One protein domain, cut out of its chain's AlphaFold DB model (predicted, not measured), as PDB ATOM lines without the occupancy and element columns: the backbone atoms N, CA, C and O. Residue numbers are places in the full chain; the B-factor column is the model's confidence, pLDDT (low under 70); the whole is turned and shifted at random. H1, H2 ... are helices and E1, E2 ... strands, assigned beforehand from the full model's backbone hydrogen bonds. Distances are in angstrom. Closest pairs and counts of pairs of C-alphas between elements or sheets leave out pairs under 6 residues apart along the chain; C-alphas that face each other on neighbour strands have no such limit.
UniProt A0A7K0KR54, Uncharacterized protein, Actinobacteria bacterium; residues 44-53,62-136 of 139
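AT A GLANCE: This is residues 44 to 53 and 62 to 136 of the 139 residues of an uncharacterized protein of Actinobacteria bacterium (UniProt A0A7K0KR54). A strongly twisted five-stranded sheet curls round one short helix, H1, and a long loop, residues 109 to 124, reaches away past E4 and E5. The 85 printed residues include H1, then E1 to E5; the antiparallel sheet runs E2, E1, E3, E4, E5. The class is mixed, the whole loose, with radius of gyration of the C-alphas 15.0 A and spans 49 by 24 by 20 A.

HOW THE PARTS SIT: Start at H1, residues 44 to 53, every O i to N i+4 pair within hydrogen-bond range; two layers, H1 on one face of the sheet. E1, residues 64 to 70, has Ala 66 closest to Ala 45, C-alphas 5.7 A apart. E2, residues 73 to 75, makes a hairpin with E1: N 70 and O 73, 2.9 A. E3, residues 87 to 94, is antiparallel to E1: N 67 and O 91, 2.8 A. E4, residues 99 to 108, and E5, residues 125 to 129, continue from E3 as a meander, each strand the antiparallel neighbour of the one before: N 90 and O 102, 2.9 A; N 105 and O 128, 2.9 A.

IN THESE COORDINATES: Find C-alpha 44 at (149.140, 153.698, 144.115); H1 runs 14.4 A. E1 measures 19.2 A, E3 22.6 A, E4 28.9 A; E5 ends at C-alpha 129, (151.825, 149.666, 150.336).

THE WHOLE: Residues 54 to 61 are cut out, C-alphas 53 and 62 being 11.4 A apart. The links E2 to E3 and E4 to E5 are long. Residues 110 to 123 have pLDDT under 70.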
ATOM      1  N   PRO A  44     149.407 154.982 143.452       97.25
ATOM      2  CA  PRO A  44     149.140 153.698 144.115       97.25
ATOM      3  C   PRO A  44     149.837 152.519 143.415       97.25
ATOM      4  O   PRO A  44     150.480 151.692 144.059       97.25
ATOM      5  N   ALA A  45     149.823 152.480 142.081       97.81
ATOM      6  CA  ALA A  45     150.508 151.439 141.315       97.81
ATOM      7  C   ALA A  45     152.044 151.515 141.448       97.81
ATOM      8  O   ALA A  45     152.705 150.482 141.524       97.81
ATOM      9  N   GLN A  46     152.626 152.718 141.546       96.88
ATOM     10  CA  GLN A  46     154.066 152.892 141.781       96.88
ATOM     11  C   GLN A  46     154.510 152.326 143.131       96.88
ATOM     12  O   GLN A  46     155.578 151.716 143.211       96.88
ATOM     13  N   VAL A  47     153.741 152.553 144.202       97.25
ATOM     14  CA  VAL A  47     154.111 152.033 145.528       97.25
ATOM     15  C   VAL A  47     153.914 150.522 145.612       97.25
ATOM     16  O   VAL A  47     154.759 149.853 146.198       97.25
ATOM     17  N   ALA A  48     152.884 149.980 144.952       98.31
ATOM     18  CA  ALA A  48     152.675 148.540 144.843       98.31
ATOM     19  C   ALA A  48     153.811 147.842 144.079       98.31
ATOM     20  O   ALA A  48     154.389 146.881 144.582       98.31
ATOM     21  N   GLU A  49     154.193 148.357 142.903       98.25
ATOM     22  CA  GLU A  49     155.319 147.805 142.138       98.25
ATOM     23  C   GLU A  49     156.614 147.849 142.961       98.25
ATOM     24  O   GLU A  49     157.344 146.864 143.036       98.25
ATOM     25  N   ASN A  50     156.888 148.972 143.635       97.06
ATOM     26  CA  ASN A  50     158.057 149.100 144.504       97.06
ATOM     27  C   ASN A  50     158.061 148.093 145.657       97.06
ATOM     28  O   ASN A  50     159.126 147.572 145.992       97.06
ATOM     29  N   ALA A  51     156.904 147.840 146.274       97.75
ATOM     30  CA  ALA A  51     156.778 146.869 147.354       97.75
ATOM     31  C   ALA A  51     157.143 145.461 146.872       97.75
ATOM     32  O   ALA A  51     157.963 144.800 147.504       97.75
ATOM     33  N   VAL A  52     156.628 145.049 145.709       98.44
ATOM     34  CA  VAL A  52     156.949 143.749 145.096       98.44
ATOM     35  C   VAL A  52     158.424 143.654 144.715       98.44
ATOM     36  O   VAL A  52     159.082 142.690 145.093       98.44
ATOM     37  N   ARG A  53     158.990 144.672 144.048       97.94
ATOM     38  CA  ARG A  53     160.424 144.683 143.694       97.94
ATOM     39  C   ARG A  53     161.321 144.480 144.909       97.94
ATOM     40  O   ARG A  53     162.292 143.739 144.830       97.94
ATOM     41  N   ASP A  62     161.807 145.621 133.041       93.56
ATOM     42  CA  ASP A  62     160.551 145.357 132.338       93.56
ATOM     43  C   ASP A  62     159.845 144.095 132.860       93.56
ATOM     44  O   ASP A  62     158.911 143.581 132.247       93.56
ATOM     45  N   ALA A  63     160.283 143.570 134.005       96.88
ATOM     46  CA  ALA A  63     159.727 142.351 134.577       96.88
ATOM     47  C   ALA A  63     158.302 142.496 135.113       96.88
ATOM     48  O   ALA A  63     157.612 141.480 135.209       96.88
ATOM     49  N   LEU A  64     157.878 143.706 135.496       97.88
ATOM     50  CA  LEU A  64     156.632 143.929 136.226       97.88
ATOM     51  C   LEU A  64     155.640 144.829 135.486       97.88
ATOM     52  O   LEU A  64     155.991 145.918 135.021       97.88
ATOM     53  N   ASP A  65     154.376 144.417 135.530       97.38
ATOM     54  CA  ASP A  65     153.200 145.238 135.252       97.38
ATOM     55  C   ASP A  65     152.403 145.464 136.539       97.38
ATOM     56  O   ASP A  65     152.269 144.556 137.356       97.38
ATOM     57  N   ALA A  66     151.845 146.662 136.718       98.00
ATOM     58  CA  ALA A  66     150.984 146.994 137.853       98.00
ATOM     59  C   ALA A  66     149.608 147.448 137.351       98.00
ATOM     60  O   ALA A  66     149.477 148.466 136.669       98.00
ATOM     61  N   LEU A  67     148.581 146.676 137.692       97.94
ATOM     62  CA  LEU A  67     147.211 146.820 137.211       97.94
ATOM     63  C   LEU A  67     146.288 147.145 138.383       97.94
ATOM     64  O   LEU A  67     146.449 146.606 139.476       97.94
ATOM     65  N   ARG A  68     145.279 147.988 138.163       97.44
ATOM     66  CA  ARG A  68     144.238 148.183 139.180       97.44
ATOM     67  C   ARG A  68     143.349 146.946 139.245       97.44
ATOM     68  O   ARG A  68     143.003 146.392 138.197       97.44
ATOM     69  N   ARG A  69     142.933 146.563 140.450       95.56
ATOM     70  CA  ARG A  69     141.892 145.559 140.671       95.56
ATOM     71  C   ARG A  69     140.597 146.259 141.089       95.56
ATOM     72  O   ARG A  69     140.614 147.104 141.973       95.56
ATOM     73  N   ILE A  70     139.488 145.917 140.439       89.25
ATOM     74  CA  ILE A  70     138.141 146.409 140.761       89.25
ATOM     75  C   ILE A  70     137.201 145.208 140.701       89.25
ATOM     76  O   ILE A  70     137.125 144.553 139.661       89.25
ATOM     77  N   GLU A  71     136.519 144.902 141.808       87.44
ATOM     78  CA  GLU A  71     135.530 143.810 141.886       87.44
ATOM     79  C   GLU A  71     136.068 142.475 141.323       87.44
ATOM     80  O   GLU A  71     135.432 141.790 140.521       87.44
ATOM     81  N   GLY A  72     137.312 142.131 141.678       85.19
ATOM     82  CA  GLY A  72     137.986 140.908 141.226       85.19
ATOM     83  C   GLY A  72     138.529 140.941 139.790       85.19
ATOM     84  O   GLY A  72     139.293 140.052 139.416       85.19
ATOM     85  N   ARG A  73     138.224 141.969 138.992       91.94
ATOM     86  CA  ARG A  73     138.759 142.149 137.633       91.94
ATOM     87  C   ARG A  73     140.004 143.023 137.646       91.94
ATOM     88  O   ARG A  73     140.109 143.935 138.461       91.94
ATOM     89  N   VAL A  74     140.918 142.786 136.708       96.00
ATOM     90  CA  VAL A  74     142.091 143.644 136.500       96.00
ATOM     91  C   VAL A  74     141.926 144.529 135.275       96.00
ATOM     92  O   VAL A  74     141.349 144.121 134.267       96.00
ATOM     93  N   ALA A  75     142.453 145.746 135.352       95.50
ATOM     94  CA  ALA A  75     142.489 146.678 134.235       95.50
ATOM     95  C   ALA A  75     143.722 147.591 134.325       95.50
ATOM     96  O   ALA A  75     144.279 147.774 135.410       95.50
ATOM     97  N   PRO A  76     144.139 148.226 133.218       95.06
ATOM     98  CA  PRO A  76     145.119 149.302 133.269       95.06
ATOM     99  C   PRO A  76     144.635 150.459 134.153       95.06
ATOM    100  O   PRO A  76     143.464 150.853 134.110       95.06
ATOM    101  N   ALA A  77     145.545 151.024 134.944       93.44
ATOM    102  CA  ALA A  77     145.301 152.254 135.683       93.44
ATOM    103  C   ALA A  77     145.670 153.468 134.820       93.44
ATOM    104  O   ALA A  77     146.744 153.508 134.223       93.44
ATOM    105  N   SER A  78     144.806 154.486 134.770       94.81
ATOM    106  CA  SER A  78     145.197 155.776 134.191       94.81
ATOM    107  C   SER A  78     146.203 156.472 135.112       94.81
ATOM    108  O   SER A  78     146.177 156.265 136.321       94.81
ATOM    109  N   LEU A  79     147.045 157.364 134.579       93.94
ATOM    110  CA  LEU A  79     148.040 158.104 135.379       93.94
ATOM    111  C   LEU A  79     147.443 158.916 136.542       93.94
ATOM    112  O   LEU A  79     148.149 159.229 137.497       93.94
ATOM    113  N   ARG A  80     146.155 159.277 136.452       93.56
ATOM    114  CA  ARG A  80     145.420 160.047 137.469       93.56
ATOM    115  C   ARG A  80     144.618 159.167 138.428       93.56
ATOM    116  O   ARG A  80     143.813 159.692 139.184       93.56
ATOM    117  N   TRP A  81     144.756 157.847 138.357       95.06
ATOM    118  CA  TRP A  81     144.028 156.950 139.244       95.06
ATOM    119  C   TRP A  81     144.540 157.078 140.684       95.06
ATOM    120  O   TRP A  81     145.737 156.969 140.941       95.06
ATOM    121  N   GLU A  82     143.623 157.299 141.623       92.94
ATOM    122  CA  GLU A  82     143.928 157.512 143.044       92.94
ATOM    123  C   GLU A  82     143.255 156.476 143.954       92.94
ATOM    124  O   GLU A  82     143.145 156.704 145.155       92.94
ATOM    125  N   GLY A  83     142.788 155.353 143.401       92.06
ATOM    126  CA  GLY A  83     141.967 154.405 144.153       92.06
ATOM    127  C   GLY A  83     140.578 154.941 144.498       92.06
ATOM    128  O   GLY A  83     140.153 155.974 143.975       92.06
ATOM    129  N   ASP A  84     139.904 154.228 145.394       91.81
ATOM    130  CA  ASP A  84     138.617 154.590 145.977       91.81
ATOM    131  C   ASP A  84     138.843 155.108 147.398       91.81
ATOM    132  O   ASP A  84     139.323 154.393 148.273       91.81
ATOM    133  N   ASP A  85     138.563 156.395 147.601       89.69
ATOM    134  CA  ASP A  85     138.768 157.108 148.870       89.69
ATOM    135  C   ASP A  85     140.179 156.936 149.475       89.69
ATOM    136  O   ASP A  85     140.386 156.819 150.681       89.69
ATOM    137  N   GLY A  86     141.199 156.908 148.611       90.50
ATOM    138  CA  GLY A  86     142.585 156.723 149.039       90.50
ATOM    139  C   GLY A  86     142.953 155.280 149.393       90.50
ATOM    140  O   GLY A  86     144.040 155.073 149.923       90.50
ATOM    141  N   LEU A  87     142.111 154.294 149.085       95.31
ATOM    142  CA  LEU A  87     142.438 152.870 149.112       95.31
ATOM    143  C   LEU A  87     142.497 152.329 147.684       95.31
ATOM    144  O   LEU A  87     141.645 152.626 146.852       95.31
ATOM    145  N   ALA A  88     143.513 151.536 147.371       96.75
ATOM    146  CA  ALA A  88     143.677 150.961 146.044       96.75
ATOM    147  C   ALA A  88     144.225 149.542 146.130       96.75
ATOM    148  O   ALA A  88     145.327 149.324 146.637       96.75
ATOM    149  N   GLU A  89     143.480 148.598 145.562       97.62
ATOM    150  CA  GLU A  89     143.960 147.247 145.299       97.62
ATOM    151  C   GLU A  89     144.691 147.203 143.956       97.62
ATOM    152  O   GLU A  89     144.149 147.564 142.903       97.62
ATOM    153  N   VAL A  90     145.940 146.751 143.990       98.50
ATOM    154  CA  VAL A  90     146.796 146.625 142.812       98.50
ATOM    155  C   VAL A  90     147.176 145.163 142.640       98.50
ATOM    156  O   VAL A  90     147.642 144.522 143.578       98.50
ATOM    157  N   GLU A  91     146.999 144.633 141.434       98.62
ATOM    158  CA  GLU A  91     147.626 143.378 141.033       98.62
ATOM    159  C   GLU A  91     148.944 143.697 140.326       98.62
ATOM    160  O   GLU A  91     148.963 144.393 139.309       98.62
ATOM    161  N   VAL A  92     150.048 143.192 140.865       98.69
ATOM    162  CA  VAL A  92     151.361 143.270 140.228       98.69
ATOM    163  C   VAL A  92     151.647 141.924 139.581       98.69
ATOM    164  O   VAL A  92     151.551 140.887 140.232       98.69
ATOM    165  N   ARG A  93     151.994 141.927 138.300       98.56
ATOM    166  CA  ARG A  93     152.282 140.725 137.514       98.56
ATOM    167  C   ARG A  93     153.735 140.714 137.115       98.56
ATOM    168  O   ARG A  93     154.225 141.701 136.579       98.56
ATOM    169  N   HIS A  94     154.399 139.587 137.323       98.62
ATOM    170  CA  HIS A  94     155.684 139.329 136.699       98.62
ATOM    171  C   HIS A  94     155.478 138.704 135.324       98.62
ATOM    172  O   HIS A  94     154.635 137.818 135.164       98.62
ATOM    173  N   ARG A  95     156.311 139.063 134.346       97.94
ATOM    174  CA  ARG A  95     156.298 138.476 132.993       97.94
ATOM    175  C   ARG A  95     156.467 136.949 132.944       97.94
ATOM    176  O   ARG A  95     156.278 136.347 131.898       97.94
ATOM    177  N   ASP A  96     156.864 136.334 134.059       97.38
ATOM    178  CA  ASP A  96     157.074 134.886 134.179       97.38
ATOM    179  C   ASP A  96     155.811 134.134 134.611       97.38
ATOM    180  O   ASP A  96     155.881 132.919 134.746       97.38
ATOM    181  N   GLY A  97     154.698 134.828 134.871       98.25
ATOM    182  CA  GLY A  97     153.426 134.257 135.320       98.25
ATOM    183  C   GLY A  97     153.135 134.416 136.816       98.25
ATOM    184  O   GLY A  97     151.990 134.222 137.227       98.25
ATOM    185  N   ARG A  98     154.116 134.785 137.653       98.62
ATOM    186  CA  ARG A  98     153.858 135.120 139.068       98.62
ATOM    187  C   ARG A  98     153.011 136.387 139.183       98.62
ATOM    188  O   ARG A  98     153.116 137.289 138.351       98.62
ATOM    189  N   ALA A  99     152.185 136.458 140.219       98.56
ATOM    190  CA  ALA A  99     151.369 137.627 140.510       98.56
ATOM    191  C   ALA A  99     151.230 137.840 142.020       98.56
ATOM    192  O   ALA A  99     151.237 136.885 142.800       98.56
ATOM    193  N   TRP A 100     151.065 139.103 142.403       98.75
ATOM    194  CA  TRP A 100     150.840 139.530 143.778       98.75
ATOM    195  C   TRP A 100     149.669 140.504 143.839       98.75
ATOM    196  O   TRP A 100     149.487 141.325 142.940       98.75
ATOM    197  N   GLN A 101     148.905 140.446 144.922       98.31
ATOM    198  CA  GLN A 101     147.975 141.497 145.310       98.31
ATOM    199  C   GLN A 101     148.652 142.404 146.334       98.31
ATOM    200  O   GLN A 101     149.320 141.940 147.254       98.31
ATOM    201  N   VAL A 102     148.492 143.711 146.155       98.62
ATOM    202  CA  VAL A 102     149.019 144.720 147.068       98.62
ATOM    203  C   VAL A 102     147.913 145.714 147.377       98.62
ATOM    204  O   VAL A 102     147.416 146.398 146.478       98.62
ATOM    205  N   LEU A 103     147.541 145.811 148.652       98.00
ATOM    206  CA  LEU A 103     146.709 146.906 149.128       98.00
ATOM    207  C   LEU A 103     147.590 148.138 149.338       98.00
ATOM    208  O   LEU A 103     148.659 148.078 149.949       98.00
ATOM    209  N   THR A 104     147.148 149.269 148.806       98.00
ATOM    210  CA  THR A 104     147.832 150.550 148.953       98.00
ATOM    211  C   THR A 104     146.879 151.571 149.538       98.00
ATOM    212  O   THR A 104     145.686 151.574 149.236       98.00
ATOM    213  N   ARG A 105     147.408 152.439 150.398       96.94
ATOM    214  CA  ARG A 105     146.621 153.439 151.114       96.94
ATOM    215  C   ARG A 105     147.288 154.799 151.092       96.94
ATOM    216  O   ARG A 105     148.508 154.915 151.226       96.94
ATOM    217  N   ARG A 106     146.472 155.836 150.954       95.12
ATOM    218  CA  ARG A 106     146.867 157.231 151.081       95.12
ATOM    219  C   ARG A 106     146.805 157.623 152.549       95.12
ATOM    220  O   ARG A 106     145.813 157.401 153.231       95.12
ATOM    221  N   THR A 107     147.893 158.181 153.053       90.50
ATOM    222  CA  THR A 107     148.033 158.577 154.452       90.50
ATOM    223  C   THR A 107     148.640 159.977 154.542       90.50
ATOM    224  O   THR A 107     149.544 160.302 153.766       90.50
ATOM    225  N   PRO A 108     148.185 160.816 155.489       86.44
ATOM    226  CA  PRO A 108     148.813 162.102 155.754       86.44
ATOM    227  C   PRO A 108     150.229 161.910 156.314       86.44
ATOM    228  O   PRO A 108     150.465 161.072 157.183       86.44
ATOM    229  N   LEU A 109     151.183 162.725 155.862       77.69
ATOM    230  CA  LEU A 109     152.478 162.854 156.526       77.69
ATOM    231  C   LEU A 109     152.281 163.493 157.905       77.69
ATOM    232  O   LEU A 109     151.678 164.556 158.026       77.69
ATOM    233  N   SER A 110     152.847 162.871 158.937       59.34
ATOM    234  CA  SER A 110     152.706 163.293 160.338       59.34
ATOM    235  C   SER A 110     153.354 164.642 160.676       59.34
ATOM    236  O   SER A 110     153.074 165.197 161.733       59.34
ATOM    237  N   ALA A 111     154.194 165.196 159.797       60.25
ATOM    238  CA  ALA A 111     154.818 166.500 159.986       60.25
ATOM    239  C   ALA A 111     154.485 167.430 158.816       60.25
ATOM    240  O   ALA A 111     154.864 167.160 157.672       60.25
ATOM    241  N   ALA A 112     153.824 168.549 159.120       56.62
ATOM    242  CA  ALA A 112     153.701 169.669 158.200       56.62
ATOM    243  C   ALA A 112     155.114 170.164 157.857       56.62
ATOM    244  O   ALA A 112     155.850 170.631 158.726       56.62
ATOM    245  N   ARG A 113     155.525 170.011 156.600       56.16
ATOM    246  CA  ARG A 113     156.788 170.576 156.125       56.16
ATOM    247  C   ARG A 113     156.513 172.001 155.652       56.16
ATOM    248  O   ARG A 113     155.510 172.205 154.970       56.16
ATOM    249  N   PRO A 114     157.359 172.986 156.000       53.25
ATOM    250  CA  PRO A 114     157.292 174.289 155.364       53.25
ATOM    251  C   PRO A 114     157.453 174.097 153.854       53.25
ATOM    252  O   PRO A 114     158.475 173.588 153.391       53.25
ATOM    253  N   GLU A 115     156.429 174.461 153.092       48.72
ATOM    254  CA  GLU A 115     156.505 174.483 151.638       48.72
ATOM    255  C   GLU A 115     157.473 175.604 151.233       48.72
ATOM    256  O   GLU A 115     157.333 176.746 151.667       48.72
ATOM    257  N   SER A 116     158.450 175.298 150.374       59.41
ATOM    258  CA  SER A 116     159.491 176.243 149.918       59.41
ATOM    259  C   SER A 116     158.945 177.488 149.190       59.41
ATOM    260  O   SER A 116     159.712 178.389 148.857       59.41
ATOM    261  N   CYS A 117     157.638 177.551 148.931       62.53
ATOM    262  CA  CYS A 117     156.964 178.575 148.139       62.53
ATOM    263  C   CYS A 117     155.980 179.415 148.971       62.53
ATOM    264  O   CYS A 117     154.863 179.626 148.519       62.53
ATOM    265  N   GLY A 118     156.331 179.850 150.189       54.56
ATOM    266  CA  GLY A 118     155.620 180.916 150.933       54.56
ATOM    267  C   GLY A 118     154.107 180.736 151.177       54.56
ATOM    268  O   GLY A 118     153.448 181.669 151.629       54.56
ATOM    269  N   LYS A 119     153.540 179.567 150.867       52.94
ATOM    270  CA  LYS A 119     152.136 179.206 151.068       52.94
ATOM    271  C   LYS A 119     151.979 178.537 152.428       52.94
ATOM    272  O   LYS A 119     152.892 177.865 152.904       52.94
ATOM    273  N   SER A 120     150.804 178.711 153.030       51.19
ATOM    274  CA  SER A 120     150.427 178.063 154.288       51.19
ATOM    275  C   SER A 120     150.693 176.559 154.228       51.19
ATOM    276  O   SER A 120     150.390 175.914 153.223       51.19
ATOM    277  N   ALA A 121     151.268 176.014 155.301       55.12
ATOM    278  CA  ALA A 121     151.689 174.621 155.365       55.12
ATOM    279  C   ALA A 121     150.509 173.673 155.088       55.12
ATOM    280  O   ALA A 121     149.518 173.673 155.819       55.12
ATOM    281  N   ALA A 122     150.622 172.864 154.036       59.44
ATOM    282  CA  ALA A 122     149.666 171.813 153.724       59.44
ATOM    283  C   ALA A 122     150.189 170.470 154.245       59.44
ATOM    284  O   ALA A 122     151.373 170.147 154.106       59.44
ATOM    285  N   ILE A 123     149.302 169.664 154.830       60.94
ATOM    286  CA  ILE A 123     149.620 168.279 155.181       60.94
ATOM    287  C   ILE A 123     149.774 167.507 153.870       60.94
ATOM    288  O   ILE A 123     148.794 167.183 153.197       60.94
ATOM    289  N   SER A 124     151.023 167.239 153.492       74.38
ATOM    290  CA  SER A 124     151.338 166.402 152.338       74.38
ATOM    291  C   SER A 124     150.777 164.993 152.538       74.38
ATOM    292  O   SER A 124     150.814 164.453 153.642       74.38
ATOM    293  N   GLN A 125     150.272 164.385 151.472       83.50
ATOM    294  CA  GLN A 125     149.790 163.003 151.477       83.50
ATOM    295  C   GLN A 125     150.855 162.084 150.873       83.50
ATOM    296  O   GLN A 125     151.588 162.492 149.970       83.50
ATOM    297  N   VAL A 126     150.933 160.845 151.351       91.12
ATOM    298  CA  VAL A 126     151.790 159.793 150.790       91.12
ATOM    299  C   VAL A 126     150.994 158.528 150.545       91.12
ATOM    300  O   VAL A 126     150.076 158.209 151.293       91.12
ATOM    301  N   TRP A 127     151.384 157.791 149.515       95.06
ATOM    302  CA  TRP A 127     150.935 156.425 149.311       95.06
ATOM    303  C   TRP A 127     151.900 155.458 149.983       95.06
ATOM    304  O   TRP A 127     153.119 155.623 149.895       95.06
ATOM    305  N   ILE A 128     151.348 154.450 150.641       95.88
ATOM    306  CA  ILE A 128     152.091 153.345 151.240       95.88
ATOM    307  C   ILE A 128     151.427 152.034 150.849       95.88
ATOM    308  O   ILE A 128     150.212 151.975 150.674       95.88
ATOM    309  N   ALA A 129     152.251 151.013 150.666       97.62
ATOM    310  CA  ALA A 129     151.825 149.666 150.336       97.62
ATOM    311  C   ALA A 129     151.907 148.790 151.585       97.62
ATOM    312  O   ALA A 129     152.866 148.906 152.355       97.62
ATOM    313  N   ASP A 130     150.923 147.919 151.752       97.75
ATOM    314  CA  ASP A 130     151.032 146.791 152.665       97.75
ATOM    315  C   ASP A 130     151.939 145.706 152.043       97.75
ATOM    316  O   ASP A 130     152.437 145.850 150.918       97.75
ATOM    317  N   ALA A 131     152.224 144.641 152.794       97.81
ATOM    318  CA  ALA A 131     153.071 143.558 152.300       97.81
ATOM    319  C   ALA A 131     152.426 142.891 151.066       97.81
ATOM    320  O   ALA A 131     151.228 142.611 151.102       97.81
ATOM    321  N   PRO A 132     153.181 142.624 149.983       98.56
ATOM    322  CA  PRO A 132     152.638 141.915 148.832       98.56
ATOM    323  C   PRO A 132     152.212 140.491 149.187       98.56
ATOM    324  O   PRO A 132     152.993 139.723 149.748       98.56
ATOM    325  N   GLU A 133     151.002 140.118 148.788       98.44
ATOM    326  CA  GLU A 133     150.474 138.768 148.959       98.44
ATOM    327  C   GLU A 133     150.547 138.023 147.629       98.44
ATOM    328  O   GLU A 133     150.004 138.479 146.623       98.44
ATOM    329  N   SER A 134     151.230 136.876 147.598       98.44
ATOM    330  CA  SER A 134     151.246 136.021 146.406       98.44
ATOM    331  C   SER A 134     149.842 135.496 146.117       98.44
ATOM    332  O   SER A 134     149.186 134.943 146.998       98.44
ATOM    333  N   ILE A 135     149.404 135.619 144.867       97.81
ATOM    334  CA  ILE A 135     148.115 135.102 144.397       97.81
ATOM    335  C   ILE A 135     148.327 134.039 143.315       97.81
ATOM    336  O   ILE A 135     149.456 133.707 142.947       97.81
ATOM    337  N   ALA A 136     147.228 133.480 142.804       97.00
ATOM    338  CA  ALA A 136     147.285 132.555 141.680       97.00
ATOM    339  C   ALA A 136     148.044 133.171 140.494       97.00
ATOM    340  O   ALA A 136     147.933 134.366 140.209       97.00
TER     341      ALA A 136